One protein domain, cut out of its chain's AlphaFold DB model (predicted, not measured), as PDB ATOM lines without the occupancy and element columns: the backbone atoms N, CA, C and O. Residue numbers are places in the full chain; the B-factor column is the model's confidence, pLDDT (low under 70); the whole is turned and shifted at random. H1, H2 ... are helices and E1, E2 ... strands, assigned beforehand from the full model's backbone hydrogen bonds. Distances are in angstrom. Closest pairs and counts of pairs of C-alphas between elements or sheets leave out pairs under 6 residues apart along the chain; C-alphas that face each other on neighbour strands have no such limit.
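AT A GLANCE: This is residues 115 to 219 of the 239 residues of the protein "DUF295 domain-containing protein" of Aegilops tauschii subsp. strangulata (UniProt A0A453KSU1). A small, twisted four-stranded sheet has one short helix, H1, over one face and no named helix over the other, and from the end of H1 the chain turns a corner into the very short H2 and then runs off in a loose tail to H3, at the far end of the long axis from the sheet. A long loop, residues 155 to 177, first pairs briefly beside the edge strand E4 and then swings wide to reach H1; residues 203 to 213 stick out free. The printed part has 105 residues, with E1 E2 E3 E4 H1 H2 H3 along the chain; the sheet is mixed, in the order E2 E1 E3 E4. The class is mixed, helices and strands, with 44 residues, under half, in named elements. The whole is only just compact, close to loose, with a radius of gyration of the C-alphas of 15.3 A, and elongated, spanning 47 by 28 by 23 A.

IN THESE COORDINATES: E1 is residues 118 to 122, 12.9 A long, beginning at C-alpha 118 (200.376, 134.370, 218.658). E2 is residues 127 to 131, 13.8 A; E3 is residues 142 to 146, 13.8 A; E4 is residues 150 to 154, 13.5 A. H1 is residues 178 to 185, 10.5 A, beginning at C-alpha 178 (203.041, 138.057, 204.901). H2 is residues 188 to 192, 5.7 A. H3 is residues 208 to 218, 15.1 A, ending at C-alpha 218 (194.331, 162.009, 197.453).

HOW THE PARTS SIT: E1 and E2 form a hairpin, antiparallel at 161 degrees, with N 121 and O 128 2.8 A apart. E1 and E3 are parallel at 19 degrees, with N 144 and O 120 at 2.7 A. E3 and E4 form the other hairpin, antiparallel at 159 degrees, with N 143 and O 153 at 2.8 A. Residues 151 to 152 of E4 also pair, antiparallel, with residues 163 to 164. The sheet is only just strongly twisted, its C-alphas lying up to 4.2 A off its best plane. H1 is on the sheet at a height of 8.1 A, over E1 and only just over E3, with 3 of its C-alphas falling there. It runs slantwise to the strands, at 38 degrees to E1 on the local plane; its closest C-alphas to E1 are those of Ile 183 and Phe 121, 5.7 A apart. H1 and H2 only just touch, with 3 pairs of C-alphas within 8 A, and only at the corner; the closest are those of Tyr 185 and Trp 191, 5.4 A. H3 touches no helix and, like H2, is not on the sheet. In H1, H2 and H3 every O i to N i+4 pair is within hydrogen-bond range.

THE WHOLE: The C-alphas farthest apart, those of Gly 116 and Glu 209, are 47.0 A apart. The printed part has no cut. The links E4 to H1 and H2 to H3 are long, with 23 and 15 residues. Mean pLDDT of the printed part is 70.0; residues 147 to 149, 157 to 176, 189 to 215 and 217 to 219 are under 70.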
ATOM      1  N   ILE A 115     202.742 134.851 224.860       94.12
ATOM      2  CA  ILE A 115     201.444 134.839 224.168       94.12
ATOM      3  C   ILE A 115     201.261 133.576 223.307       94.12
ATOM      4  O   ILE A 115     200.347 133.506 222.479       94.12
ATOM      5  N   GLY A 116     202.122 132.570 223.480       93.81
ATOM      6  CA  GLY A 116     202.051 131.277 222.811       93.81
ATOM      7  C   GLY A 116     202.382 131.360 221.322       93.81
ATOM      8  O   GLY A 116     203.357 131.979 220.904       93.81
ATOM      9  N   ASP A 117     201.557 130.746 220.476       94.88
ATOM     10  CA  ASP A 117     201.732 130.775 219.020       94.88
ATOM     11  C   ASP A 117     201.267 132.094 218.383       94.88
ATOM     12  O   ASP A 117     201.238 132.205 217.158       94.88
ATOM     13  N   ARG A 118     200.873 133.094 219.175       96.44
ATOM     14  CA  ARG A 118     200.376 134.370 218.658       96.44
ATOM     15  C   ARG A 118     201.509 135.321 218.281       96.44
ATOM     16  O   ARG A 118     202.554 135.368 218.922       96.44
ATOM     17  N   ALA A 119     201.257 136.111 217.247       95.44
ATOM     18  CA  ALA A 119     202.067 137.243 216.833       95.44
ATOM     19  C   ALA A 119     201.193 138.499 216.806       95.44
ATOM     20  O   ALA A 119     200.116 138.492 216.199       95.44
ATOM     21  N   LEU A 120     201.649 139.567 217.456       96.50
ATOM     22  CA  LEU A 120     200.943 140.846 217.493       96.50
ATOM     23  C   LEU A 120     201.495 141.769 216.411       96.50
ATOM     24  O   LEU A 120     202.702 141.927 216.299       96.50
ATOM     25  N   PHE A 121     200.629 142.419 215.649       94.31
ATOM     26  CA  PHE A 121     200.991 143.457 214.688       94.31
ATOM     27  C   PHE A 121     200.438 144.780 215.197       94.31
ATOM     28  O   PHE A 121     199.222 144.944 215.295       94.31
ATOM     29  N   LEU A 122     201.325 145.707 215.556       92.75
ATOM     30  CA  LEU A 122     200.973 146.995 216.148       92.75
ATOM     31  C   LEU A 122     201.183 148.098 215.110       92.75
ATOM     32  O   LEU A 122     202.305 148.546 214.858       92.75
ATOM     33  N   GLY A 123     200.090 148.509 214.475       87.19
ATOM     34  CA  GLY A 123     200.076 149.633 213.549       87.19
ATOM     35  C   GLY A 123     199.591 150.916 214.206       87.19
ATOM     36  O   GLY A 123     199.130 150.942 215.347       87.19
ATOM     37  N   LYS A 124     199.694 152.017 213.462       81.31
ATOM     38  CA  LYS A 124     199.218 153.323 213.916       81.31
ATOM     39  C   LYS A 124     197.698 153.392 214.031       81.31
ATOM     40  O   LYS A 124     197.211 154.109 214.897       81.31
ATOM     41  N   ASP A 125     196.985 152.675 213.167       82.25
ATOM     42  CA  ASP A 125     195.533 152.804 213.045       82.25
ATOM     43  C   ASP A 125     194.794 151.600 213.632       82.25
ATOM     44  O   ASP A 125     193.689 151.745 214.152       82.25
ATOM     45  N   LYS A 126     195.381 150.402 213.534       87.69
ATOM     46  CA  LYS A 126     194.805 149.149 214.030       87.69
ATOM     47  C   LYS A 126     195.889 148.232 214.575       87.69
ATOM     48  O   LYS A 126     197.059 148.357 214.220       87.69
ATOM     49  N   CYS A 127     195.472 147.288 215.408       93.31
ATOM     50  CA  CYS A 127     196.314 146.194 215.868       93.31
ATOM     51  C   CYS A 127     195.664 144.855 215.520       93.31
ATOM     52  O   CYS A 127     194.439 144.769 215.404       93.31
ATOM     53  N   LEU A 128     196.481 143.821 215.351       95.06
ATOM     54  CA  LEU A 128     196.028 142.484 214.981       95.06
ATOM     55  C   LEU A 128     196.784 141.424 215.784       95.06
ATOM     56  O   LEU A 128     197.994 141.534 215.957       95.06
ATOM     57  N   SER A 129     196.085 140.377 216.221       97.12
ATOM     58  CA  SER A 129     196.696 139.145 216.729       97.12
ATOM     59  C   SER A 129     196.497 138.015 215.722       97.12
ATOM     60  O   SER A 129     195.372 137.709 215.322       97.12
ATOM     61  N   VAL A 130     197.589 137.376 215.305       96.25
ATOM     62  CA  VAL A 130     197.590 136.307 214.296       96.25
ATOM     63  C   VAL A 130     198.198 135.043 214.887       96.25
ATOM     64  O   VAL A 130     199.181 135.112 215.613       96.25
ATOM     65  N   SER A 131     197.611 133.879 214.602       96.12
ATOM     66  CA  SER A 131     198.241 132.595 214.932       96.12
ATOM     67  C   SER A 131     199.375 132.310 213.946       96.12
ATOM     68  O   SER A 131     199.169 132.284 212.732       96.12
ATOM     69  N   ALA A 132     200.572 132.080 214.474       94.06
ATOM     70  CA  ALA A 132     201.764 131.725 213.715       94.06
ATOM     71  C   ALA A 132     201.818 130.230 213.352       94.06
ATOM     72  O   ALA A 132     202.633 129.830 212.524       94.06
ATOM     73  N   LYS A 133     200.937 129.392 213.920       93.38
ATOM     74  CA  LYS A 133     200.972 127.920 213.811       93.38
ATOM     75  C   LYS A 133     201.080 127.385 212.378       93.38
ATOM     76  O   LYS A 133     201.699 126.349 212.151       93.38
ATOM     77  N   HIS A 134     200.471 128.080 211.420       91.44
ATOM     78  CA  HIS A 134     200.445 127.689 210.007       91.44
ATOM     79  C   HIS A 134     201.089 128.731 209.083       91.44
ATOM     80  O   HIS A 134     200.919 128.671 207.868       91.44
ATOM     81  N   LEU A 135     201.821 129.689 209.653       89.94
ATOM     82  CA  LEU A 135     202.464 130.777 208.929       89.94
ATOM     83  C   LEU A 135     203.977 130.705 209.168       89.94
ATOM     84  O   LEU A 135     204.472 131.345 210.088       89.94
ATOM     85  N   PRO A 136     204.738 129.958 208.346       82.94
ATOM     86  CA  PRO A 136     206.153 129.681 208.614       82.94
ATOM     87  C   PRO A 136     207.045 130.934 208.617       82.94
ATOM     88  O   PRO A 136     208.136 130.910 209.174       82.94
ATOM     89  N   SER A 137     206.595 132.029 208.001       83.62
ATOM     90  CA  SER A 137     207.284 133.324 208.004       83.62
ATOM     91  C   SER A 137     206.893 134.237 209.175       83.62
ATOM     92  O   SER A 137     207.431 135.336 209.283       83.62
ATOM     93  N   ILE A 138     205.930 133.832 210.009       89.44
ATOM     94  CA  ILE A 138     205.512 134.562 211.207       89.44
ATOM     95  C   ILE A 138     206.037 133.823 212.431       89.44
ATOM     96  O   ILE A 138     205.875 132.613 212.559       89.44
ATOM     97  N   ARG A 139     206.666 134.555 213.348       89.38
ATOM     98  CA  ARG A 139     207.193 133.995 214.592       89.38
ATOM     99  C   ARG A 139     206.114 134.060 215.673       89.38
ATOM    100  O   ARG A 139     205.556 135.126 215.910       89.38
ATOM    101  N   GLY A 140     205.821 132.942 216.331       92.62
ATOM    102  CA  GLY A 140     205.000 132.949 217.548       92.62
ATOM    103  C   GLY A 140     205.703 133.683 218.693       92.62
ATOM    104  O   GLY A 140     206.910 133.918 218.637       92.62
ATOM    105  N   ASN A 141     204.946 134.046 219.720       93.44
ATOM    106  CA  ASN A 141     205.406 134.800 220.879       93.44
ATOM    107  C   ASN A 141     206.192 136.077 220.516       93.44
ATOM    108  O   ASN A 141     207.280 136.345 221.040       93.44
ATOM    109  N   SER A 142     205.672 136.838 219.549       92.19
ATOM    110  CA  SER A 142     206.376 137.993 218.988       92.19
ATOM    111  C   SER A 142     205.471 139.187 218.691       92.19
ATOM    112  O   SER A 142     204.244 139.077 218.627       92.19
ATOM    113  N   VAL A 143     206.097 140.347 218.513       92.88
ATOM    114  CA  VAL A 143     205.445 141.616 218.197       92.88
ATOM    115  C   VAL A 143     206.114 142.241 216.978       92.88
ATOM    116  O   VAL A 143     207.328 142.403 216.949       92.88
ATOM    117  N   TYR A 144     205.316 142.637 215.997       91.12
ATOM    118  CA  TYR A 144     205.716 143.358 214.800       91.12
ATOM    119  C   TYR A 144     205.217 144.800 214.897       91.12
ATOM    120  O   TYR A 144     204.029 145.032 215.131       91.12
ATOM    121  N   THR A 145     206.090 145.779 214.677       86.75
ATOM    122  CA  THR A 145     205.716 147.201 214.630       86.75
ATOM    123  C   THR A 145     206.252 147.865 213.371       86.75
ATOM    124  O   THR A 145     207.184 147.355 212.756       86.75
ATOM    125  N   SER A 146     205.681 149.005 212.973       77.00
ATOM    126  CA  SER A 146     206.217 149.809 211.869       77.00
ATOM    127  C   SER A 146     206.300 151.285 212.251       77.00
ATOM    128  O   SER A 146     205.284 151.968 212.388       77.00
ATOM    129  N   GLU A 147     207.528 151.771 212.427       66.25
ATOM    130  CA  GLU A 147     207.861 153.197 212.520       66.25
ATOM    131  C   GLU A 147     208.940 153.537 211.482       66.25
ATOM    132  O   GLU A 147     210.097 153.788 211.802       66.25
ATOM    133  N   GLY A 148     208.550 153.487 210.206       62.06
ATOM    134  CA  GLY A 148     209.426 153.704 209.045       62.06
ATOM    135  C   GLY A 148     210.065 152.422 208.501       62.06
ATOM    136  O   GLY A 148     210.353 152.326 207.317       62.06
ATOM    137  N   CYS A 149     210.235 151.394 209.332       65.62
ATOM    138  CA  CYS A 149     210.555 150.037 208.885       65.62
ATOM    139  C   CYS A 149     209.896 149.002 209.803       65.62
ATOM    140  O   CYS A 149     209.481 149.338 210.914       65.62
ATOM    141  N   VAL A 150     209.779 147.760 209.323       73.69
ATOM    142  CA  VAL A 150     209.220 146.654 210.110       73.69
ATOM    143  C   VAL A 150     210.240 146.206 211.156       73.69
ATOM    144  O   VAL A 150     211.336 145.749 210.826       73.69
ATOM    145  N   GLU A 151     209.848 146.330 212.417       78.50
ATOM    146  CA  GLU A 151     210.605 145.907 213.592       78.50
ATOM    147  C   GLU A 151     209.931 144.668 214.189       78.50
ATOM    148  O   GLU A 151     208.710 144.643 214.350       78.50
ATOM    149  N   LEU A 152     210.722 143.646 214.513       84.88
ATOM    150  CA  LEU A 152     210.277 142.443 215.215       84.88
ATOM    151  C   LEU A 152     210.818 142.460 216.648       84.88
ATOM    152  O   LEU A 152     211.982 142.781 216.851       84.88
ATOM    153  N   TYR A 153     209.995 142.062 217.615       85.19
ATOM    154  CA  TYR A 153     210.362 141.850 219.012       85.19
ATOM    155  C   TYR A 153     209.957 140.438 219.436       85.19
ATOM    156  O   TYR A 153     208.805 140.046 219.257       85.19
ATOM    157  N   SER A 154     210.882 139.678 220.019       84.81
ATOM    158  CA  SER A 154     210.576 138.390 220.654       84.81
ATOM    159  C   SER A 154     210.268 138.613 222.131       84.81
ATOM    160  O   SER A 154     211.073 139.237 222.815       84.81
ATOM    161  N   LEU A 155     209.151 138.086 222.644       83.50
ATOM    162  CA  LEU A 155     208.821 138.198 224.076       83.50
ATOM    163  C   LEU A 155     209.581 137.179 224.939       83.50
ATOM    164  O   LEU A 155     209.708 137.345 226.145       83.50
ATOM    165  N   SER A 156     210.134 136.142 224.309       74.25
ATOM    166  CA  SER A 156     210.919 135.087 224.961       74.25
ATOM    167  C   SER A 156     212.367 135.471 225.300       74.25
ATOM    168  O   SER A 156     213.138 134.604 225.702       74.25
ATOM    169  N   SER A 157     212.782 136.709 225.033       65.75
ATOM    170  CA  SER A 157     214.154 137.172 225.236       65.75
ATOM    171  C   SER A 157     214.134 138.459 226.048       65.75
ATOM    172  O   SER A 157     213.496 139.428 225.643       65.75
ATOM    173  N   ASP A 158     214.877 138.487 227.156       52.84
ATOM    174  CA  ASP A 158     215.084 139.700 227.967       52.84
ATOM    175  C   ASP A 158     215.856 140.786 227.198       52.84
ATOM    176  O   ASP A 158     215.871 141.957 227.578       52.84
ATOM    177  N   CYS A 159     216.495 140.407 226.089       49.75
ATOM    178  CA  CYS A 159     217.049 141.333 225.117       49.75
ATOM    179  C   CYS A 159     216.088 141.446 223.929       49.75
ATOM    180  O   CYS A 159     215.830 140.432 223.273       49.75
ATOM    181  N   PRO A 160     215.586 142.645 223.591       53.50
ATOM    182  CA  PRO A 160     214.809 142.820 222.378       53.50
ATOM    183  C   PRO A 160     215.712 142.505 221.188       53.50
ATOM    184  O   PRO A 160     216.611 143.269 220.841       53.50
ATOM    185  N   GLU A 161     215.489 141.349 220.567       53.19
ATOM    186  CA  GLU A 161     216.026 141.056 219.245       53.19
ATOM    187  C   GLU A 161     215.332 142.004 218.269       53.19
ATOM    188  O   GLU A 161     214.364 141.613 217.628       53.19
ATOM    189  N   SER A 162     215.787 143.258 218.171       55.28
ATOM    190  CA  SER A 162     215.382 144.133 217.078       55.28
ATOM    191  C   SER A 162     215.989 143.562 215.799       55.28
ATOM    192  O   SER A 162     217.056 143.980 215.341       55.28
ATOM    193  N   TYR A 163     215.333 142.570 215.213       53.06
ATOM    194  CA  TYR A 163     215.548 142.291 213.811       53.06
ATOM    195  C   TYR A 163     214.862 143.430 213.075       53.06
ATOM    196  O   TYR A 163     213.643 143.430 212.898       53.06
ATOM    197  N   TYR A 164     215.650 144.429 212.676       52.78
ATOM    198  CA  TYR A 164     215.277 145.231 211.523       52.78
ATOM    199  C   TYR A 164     215.062 144.215 210.412       52.78
ATOM    200  O   TYR A 164     216.033 143.640 209.915       52.78
ATOM    201  N   LEU A 165     213.805 143.933 210.058       50.97
ATOM    202  CA  LEU A 165     213.549 142.947 209.013       50.97
ATOM    203  C   LEU A 165     214.136 143.421 207.670       50.97
ATOM    204  O   LEU A 165     214.285 142.623 206.752       50.97
ATOM    205  N   TYR A 166     214.564 144.690 207.590       49.25
ATOM    206  CA  TYR A 166     215.300 145.276 206.483       49.25
ATOM    207  C   TYR A 166     216.330 146.288 207.010       49.25
ATOM    208  O   TYR A 166     215.980 147.306 207.608       49.25
ATOM    209  N   SER A 167     217.619 146.018 206.792       38.00
ATOM    210  CA  SER A 167     218.676 147.015 206.964       38.00
ATOM    211  C   SER A 167     218.402 148.214 206.052       38.00
ATOM    212  O   SER A 167     217.996 148.034 204.907       38.00
ATOM    213  N   LYS A 168     218.715 149.432 206.516       40.56
ATOM    214  CA  LYS A 168     218.737 150.703 205.748       40.56
ATOM    215  C   LYS A 168     219.595 150.679 204.461       40.56
ATOM    216  O   LYS A 168     219.823 151.710 203.838       40.56
ATOM    217  N   THR A 169     220.093 149.524 204.055       37.28
ATOM    218  CA  THR A 169     220.993 149.315 202.937       37.28
ATOM    219  C   THR A 169     220.401 148.253 202.016       37.28
ATOM    220  O   THR A 169     220.220 147.111 202.425       37.28
ATOM    221  N   LEU A 170     220.182 148.655 200.756       37.72
ATOM    222  CA  LEU A 170     219.871 147.840 199.567       37.72
ATOM    223  C   LEU A 170     218.382 147.729 199.185       37.72
ATOM    224  O   LEU A 170     217.722 146.722 199.409       37.72
ATOM    225  N   TRP A 171     217.894 148.779 198.514       39.38
ATOM    226  CA  TRP A 171     217.259 148.790 197.178       39.38
ATOM    227  C   TRP A 171     216.833 147.451 196.537       39.38
ATOM    228  O   TRP A 171     217.228 147.169 195.408       39.38
ATOM    229  N   HIS A 172     216.047 146.604 197.198       38.72
ATOM    230  CA  HIS A 172     215.559 145.376 196.570       38.72
ATOM    231  C   HIS A 172     214.032 145.306 196.606       38.72
ATOM    232  O   HIS A 172     213.413 145.026 197.628       38.72
ATOM    233  N   THR A 173     213.446 145.488 195.425       46.53
ATOM    234  CA  THR A 173     212.131 144.988 195.022       46.53
ATOM    235  C   THR A 173     212.104 143.458 195.169       46.53
ATOM    236  O   THR A 173     212.479 142.719 194.261       46.53
ATOM    237  N   ARG A 174     211.709 142.958 196.344       51.59
ATOM    238  CA  ARG A 174     211.444 141.531 196.614       51.59
ATOM    239  C   ARG A 174     209.951 141.321 196.896       51.59
ATOM    240  O   ARG A 174     209.281 142.294 197.241       51.59
ATOM    241  N   PRO A 175     209.409 140.095 196.755       50.88
ATOM    242  CA  PRO A 175     208.042 139.829 197.189       50.88
ATOM    243  C   PRO A 175     207.903 140.131 198.686       50.88
ATOM    244  O   PRO A 175     208.723 139.684 199.489       50.88
ATOM    245  N   PHE A 176     206.874 140.902 199.035       65.62
ATOM    246  CA  PHE A 176     206.515 141.237 200.410       65.62
ATOM    247  C   PHE A 176     206.255 139.958 201.212       65.62
ATOM    248  O   PHE A 176     205.531 139.065 200.757       65.62
ATOM    249  N   THR A 177     206.811 139.865 202.417       76.88
ATOM    250  CA  THR A 177     206.448 138.789 203.338       76.88
ATOM    251  C   THR A 177     204.997 138.968 203.782       76.88
ATOM    252  O   THR A 177     204.412 140.052 203.686       76.88
ATOM    253  N   ILE A 178     204.372 137.909 204.298       84.38
ATOM    254  CA  ILE A 178     203.041 138.057 204.901       84.38
ATOM    255  C   ILE A 178     203.078 139.016 206.106       84.38
ATOM    256  O   ILE A 178     202.105 139.724 206.338       84.38
ATOM    257  N   ALA A 179     204.211 139.111 206.818       84.12
ATOM    258  CA  ALA A 179     204.388 140.067 207.908       84.12
ATOM    259  C   ALA A 179     204.269 141.514 207.409       84.12
ATOM    260  O   ALA A 179     203.553 142.304 208.022       84.12
ATOM    261  N   ASP A 180     204.881 141.829 206.261       79.12
ATOM    262  CA  ASP A 180     204.815 143.160 205.638       79.12
ATOM    263  C   ASP A 180     203.382 143.535 205.248       79.12
ATOM    264  O   ASP A 180     202.939 144.665 205.457       79.12
ATOM    265  N   HIS A 181     202.613 142.579 204.726       83.00
ATOM    266  CA  HIS A 181     201.209 142.816 204.395       83.00
ATOM    267  C   HIS A 181     200.360 143.051 205.645       83.00
ATOM    268  O   HIS A 181     199.555 143.981 205.676       83.00
ATOM    269  N   LEU A 182     200.543 142.233 206.684       88.88
ATOM    270  CA  LEU A 182     199.778 142.336 207.926       88.88
ATOM    271  C   LEU A 182     200.082 143.643 208.665       88.88
ATOM    272  O   LEU A 182     199.160 144.314 209.127       88.88
ATOM    273  N   ILE A 183     201.349 144.059 208.722       86.06
ATOM    274  CA  ILE A 183     201.704 145.343 209.329       86.06
ATOM    275  C   ILE A 183     201.247 146.523 208.462       86.06
ATOM    276  O   ILE A 183     200.789 147.523 209.013       86.06
ATOM    277  N   THR A 184     201.276 146.413 207.125       81.75
ATOM    278  CA  THR A 184     200.675 147.424 206.228       81.75
ATOM    279  C   THR A 184     199.185 147.563 206.514       81.75
ATOM    280  O   THR A 184     198.693 148.672 206.692       81.75
ATOM    281  N   TYR A 185     198.460 146.448 206.615       85.19
ATOM    282  CA  TYR A 185     197.033 146.447 206.929       85.19
ATOM    283  C   TYR A 185     196.721 147.175 208.248       85.19
ATOM    284  O   TYR A 185     195.726 147.894 208.351       85.19
ATOM    285  N   CYS A 186     197.599 147.042 209.246       88.06
ATOM    286  CA  CYS A 186     197.481 147.729 210.532       88.06
ATOM    287  C   CYS A 186     197.697 149.260 210.443       88.06
ATOM    288  O   CYS A 186     197.362 149.996 211.375       88.06
ATOM    289  N   ASN A 187     198.222 149.758 209.321       80.81
ATOM    290  CA  ASN A 187     198.396 151.176 209.007       80.81
ATOM    291  C   ASN A 187     197.430 151.554 207.872       80.81
ATOM    292  O   ASN A 187     197.772 151.543 206.690       80.81
ATOM    293  N   HIS A 188     196.186 151.866 208.240       71.81
ATOM    294  CA  HIS A 188     195.071 152.083 207.322       71.81
ATOM    295  C   HIS A 188     195.368 153.128 206.245       71.81
ATOM    296  O   HIS A 188     194.955 152.928 205.106       71.81
ATOM    297  N   LEU A 189     196.074 154.215 206.574       65.88
ATOM    298  CA  LEU A 189     196.434 155.233 205.580       65.88
ATOM    299  C   LEU A 189     197.306 154.669 204.454       65.88
ATOM    300  O   LEU A 189     197.110 155.037 203.297       65.88
ATOM    301  N   GLU A 190     198.216 153.755 204.781       62.47
ATOM    302  CA  GLU A 190     199.050 153.077 203.791       62.47
ATOM    303  C   GLU A 190     198.196 152.087 202.991       62.47
ATOM    304  O   GLU A 190     198.084 152.183 201.767       62.47
ATOM    305  N   TRP A 191     197.446 151.233 203.694       63.75
ATOM    306  CA  TRP A 191     196.573 150.240 203.072       63.75
ATOM    307  C   TRP A 191     195.532 150.843 202.111       63.75
ATOM    308  O   TRP A 191     195.360 150.370 200.990       63.75
ATOM    309  N   ALA A 192     194.835 151.906 202.523       63.09
ATOM    310  CA  ALA A 192     193.766 152.539 201.744       63.09
ATOM    311  C   ALA A 192     194.274 153.223 200.471       63.09
ATOM    312  O   ALA A 192     193.531 153.343 199.499       63.09
ATOM    313  N   ARG A 193     195.539 153.653 200.465       61.66
ATOM    314  CA  ARG A 193     196.201 154.225 199.290       61.66
ATOM    315  C   ARG A 193     196.742 153.156 198.336       61.66
ATOM    316  O   ARG A 193     197.324 153.504 197.312       61.66
ATOM    317  N   GLY A 194     196.567 151.871 198.661       57.97
ATOM    318  CA  GLY A 194     197.214 150.766 197.955       57.97
ATOM    319  C   GLY A 194     198.730 150.743 198.164       57.97
ATOM    320  O   GLY A 194     199.439 150.078 197.410       57.97
ATOM    321  N   LEU A 195     199.232 151.479 199.163       55.91
ATOM    322  CA  LEU A 195     200.629 151.450 199.559       55.91
ATOM    323  C   LEU A 195     200.806 150.208 200.430       55.91
ATOM    324  O   LEU A 195     200.426 150.187 201.595       55.91
ATOM    325  N   MET A 196     201.357 149.145 199.854       58.50
ATOM    326  CA  MET A 196     202.115 148.181 200.653       58.50
ATOM    327  C   MET A 196     203.404 148.865 201.093       58.50
ATOM    328  O   MET A 196     203.889 149.693 200.322       58.50
ATOM    329  N   PHE A 197     203.934 148.575 202.291       54.28
ATOM    330  CA  PHE A 197     205.209 149.138 202.767       54.28
ATOM    331  C   PHE A 197     206.329 148.878 201.753       54.28
ATOM    332  O   PHE A 197     207.054 147.894 201.816       54.28
ATOM    333  N   HIS A 198     206.449 149.784 200.794       44.00
ATOM    334  CA  HIS A 198     207.455 149.836 199.760       44.00
ATOM    335  C   HIS A 198     208.151 151.175 199.929       44.00
ATOM    336  O   HIS A 198     208.021 152.080 199.107       44.00
ATOM    337  N   GLU A 199     208.840 151.329 201.054       39.16
ATOM    338  CA  GLU A 199     209.765 152.434 201.199       39.16
ATOM    339  C   GLU A 199     211.135 151.987 200.709       39.16
ATOM    340  O   GLU A 199     211.831 151.172 201.315       39.16
ATOM    341  N   TYR A 200     211.525 152.573 199.578       40.25
ATOM    342  CA  TYR A 200     212.918 152.902 199.347       40.25
ATOM    343  C   TYR A 200     213.421 153.645 200.590       40.25
ATOM    344  O   TYR A 200     212.855 154.690 200.921       40.25
ATOM    345  N   PRO A 201     214.450 153.149 201.297       35.00
ATOM    346  CA  PRO A 201     214.990 153.878 202.422       35.00
ATOM    347  C   PRO A 201     215.699 155.091 201.841       35.00
ATOM    348  O   PRO A 201     216.811 154.994 201.329       35.00
ATOM    349  N   CYS A 202     215.049 156.241 201.882       35.28
ATOM    350  CA  CYS A 202     215.729 157.480 201.609       35.28
ATOM    351  C   CYS A 202     215.106 158.594 202.436       35.28
ATOM    352  O   CYS A 202     214.026 159.095 202.135       35.28
ATOM    353  N   GLU A 203     215.895 159.100 203.378       38.00
ATOM    354  CA  GLU A 203     215.912 160.514 203.764       38.00
ATOM    355  C   GLU A 203     216.279 161.419 202.561       38.00
ATOM    356  O   GLU A 203     217.032 162.380 202.676       38.00
ATOM    357  N   VAL A 204     215.775 161.128 201.364       39.00
ATOM    358  CA  VAL A 204     215.843 162.025 200.221       39.00
ATOM    359  C   VAL A 204     214.457 162.599 200.102       39.00
ATOM    360  O   VAL A 204     213.521 161.900 199.725       39.00
ATOM    361  N   TYR A 205     214.353 163.869 200.499       45.03
ATOM    362  CA  TYR A 205     213.419 164.850 199.964       45.03
ATOM    363  C   TYR A 205     212.412 164.217 199.004       45.03
ATOM    364  O   TYR A 205     212.671 164.157 197.802       45.03
ATOM    365  N   ILE A 206     211.268 163.746 199.526       47.34
ATOM    366  CA  ILE A 206     210.115 163.451 198.673       47.34
ATOM    367  C   ILE A 206     209.958 164.707 197.827       47.34
ATOM    368  O   ILE A 206     209.703 165.788 198.383       47.34
ATOM    369  N   SER A 207     210.229 164.590 196.523       58.25
ATOM    370  CA  SER A 207     210.304 165.760 195.663       58.25
ATOM    371  C   SER A 207     208.988 166.510 195.809       58.25
ATOM    372  O   SER A 207     207.925 165.903 195.988       58.25
ATOM    373  N   LYS A 208     209.041 167.844 195.799       60.06
ATOM    374  CA  LYS A 208     207.824 168.661 195.902       60.06
ATOM    375  C   LYS A 208     206.767 168.169 194.905       60.06
ATOM    376  O   LYS A 208     205.596 168.090 195.244       60.06
ATOM    377  N   GLU A 209     207.217 167.727 193.736       62.19
ATOM    378  CA  GLU A 209     206.400 167.120 192.694       62.19
ATOM    379  C   GLU A 209     205.717 165.803 193.104       62.19
ATOM    380  O   GLU A 209     204.530 165.636 192.837       62.19
ATOM    381  N   LEU A 210     206.407 164.878 193.782       55.19
ATOM    382  CA  LEU A 210     205.791 163.638 194.266       55.19
ATOM    383  C   LEU A 210     204.795 163.911 195.403       55.19
ATOM    384  O   LEU A 210     203.711 163.331 195.410       55.19
ATOM    385  N   LYS A 211     205.094 164.857 196.308       57.56
ATOM    386  CA  LYS A 211     204.125 165.306 197.329       57.56
ATOM    387  C   LYS A 211     202.874 165.913 196.691       57.56
ATOM    388  O   LYS A 211     201.767 165.634 197.138       57.56
ATOM    389  N   GLU A 212     203.041 166.734 195.658       68.12
ATOM    390  CA  GLU A 212     201.938 167.332 194.895       68.12
ATOM    391  C   GLU A 212     201.131 166.267 194.137       68.12
ATOM    392  O   GLU A 212     199.903 166.310 194.147       68.12
ATOM    393  N   LYS A 213     201.792 165.263 193.544       65.94
ATOM    394  CA  LYS A 213     201.133 164.125 192.884       65.94
ATOM    395  C   LYS A 213     200.317 163.287 193.868       65.94
ATOM    396  O   LYS A 213     199.158 163.016 193.576       65.94
ATOM    397  N   LEU A 214     200.870 162.959 195.037       58.00
ATOM    398  CA  LEU A 214     200.147 162.248 196.098       58.00
ATOM    399  C   LEU A 214     198.958 163.066 196.606       58.00
ATOM    400  O   LEU A 214     197.855 162.543 196.676       58.00
ATOM    401  N   LYS A 215     199.129 164.374 196.850       63.62
ATOM    402  CA  LYS A 215     198.016 165.272 197.213       63.62
ATOM    403  C   LYS A 215     196.935 165.342 196.133       63.62
ATOM    404  O   LYS A 215     195.753 165.412 196.454       63.62
ATOM    405  N   LYS A 216     197.324 165.347 194.856       70.69
ATOM    406  CA  LYS A 216     196.398 165.360 193.717       70.69
ATOM    407  C   LYS A 216     195.675 164.022 193.553       70.69
ATOM    408  O   LYS A 216     194.522 164.006 193.149       70.69
ATOM    409  N   GLN A 217     196.335 162.912 193.855       62.00
ATOM    410  CA  GLN A 217     195.712 161.592 193.878       62.00
ATOM    411  C   GLN A 217     194.757 161.462 195.073       62.00
ATOM    412  O   GLN A 217     193.620 161.032 194.897       62.00
ATOM    413  N   ASP A 218     195.167 161.937 196.252       55.31
ATOM    414  CA  ASP A 218     194.331 162.009 197.453       55.31
ATOM    415  C   ASP A 218     193.083 162.875 197.217       55.31
ATOM    416  O   ASP A 218     191.992 162.513 197.647       55.31
ATOM    417  N   SER A 219     193.196 163.988 196.481       63.91
ATOM    418  CA  SER A 219     192.038 164.832 196.145       63.91
ATOM    419  C   SER A 219     191.087 164.208 195.116       63.91
ATOM    420  O   SER A 219     189.958 164.676 194.963       63.91
TER     421      SER A 219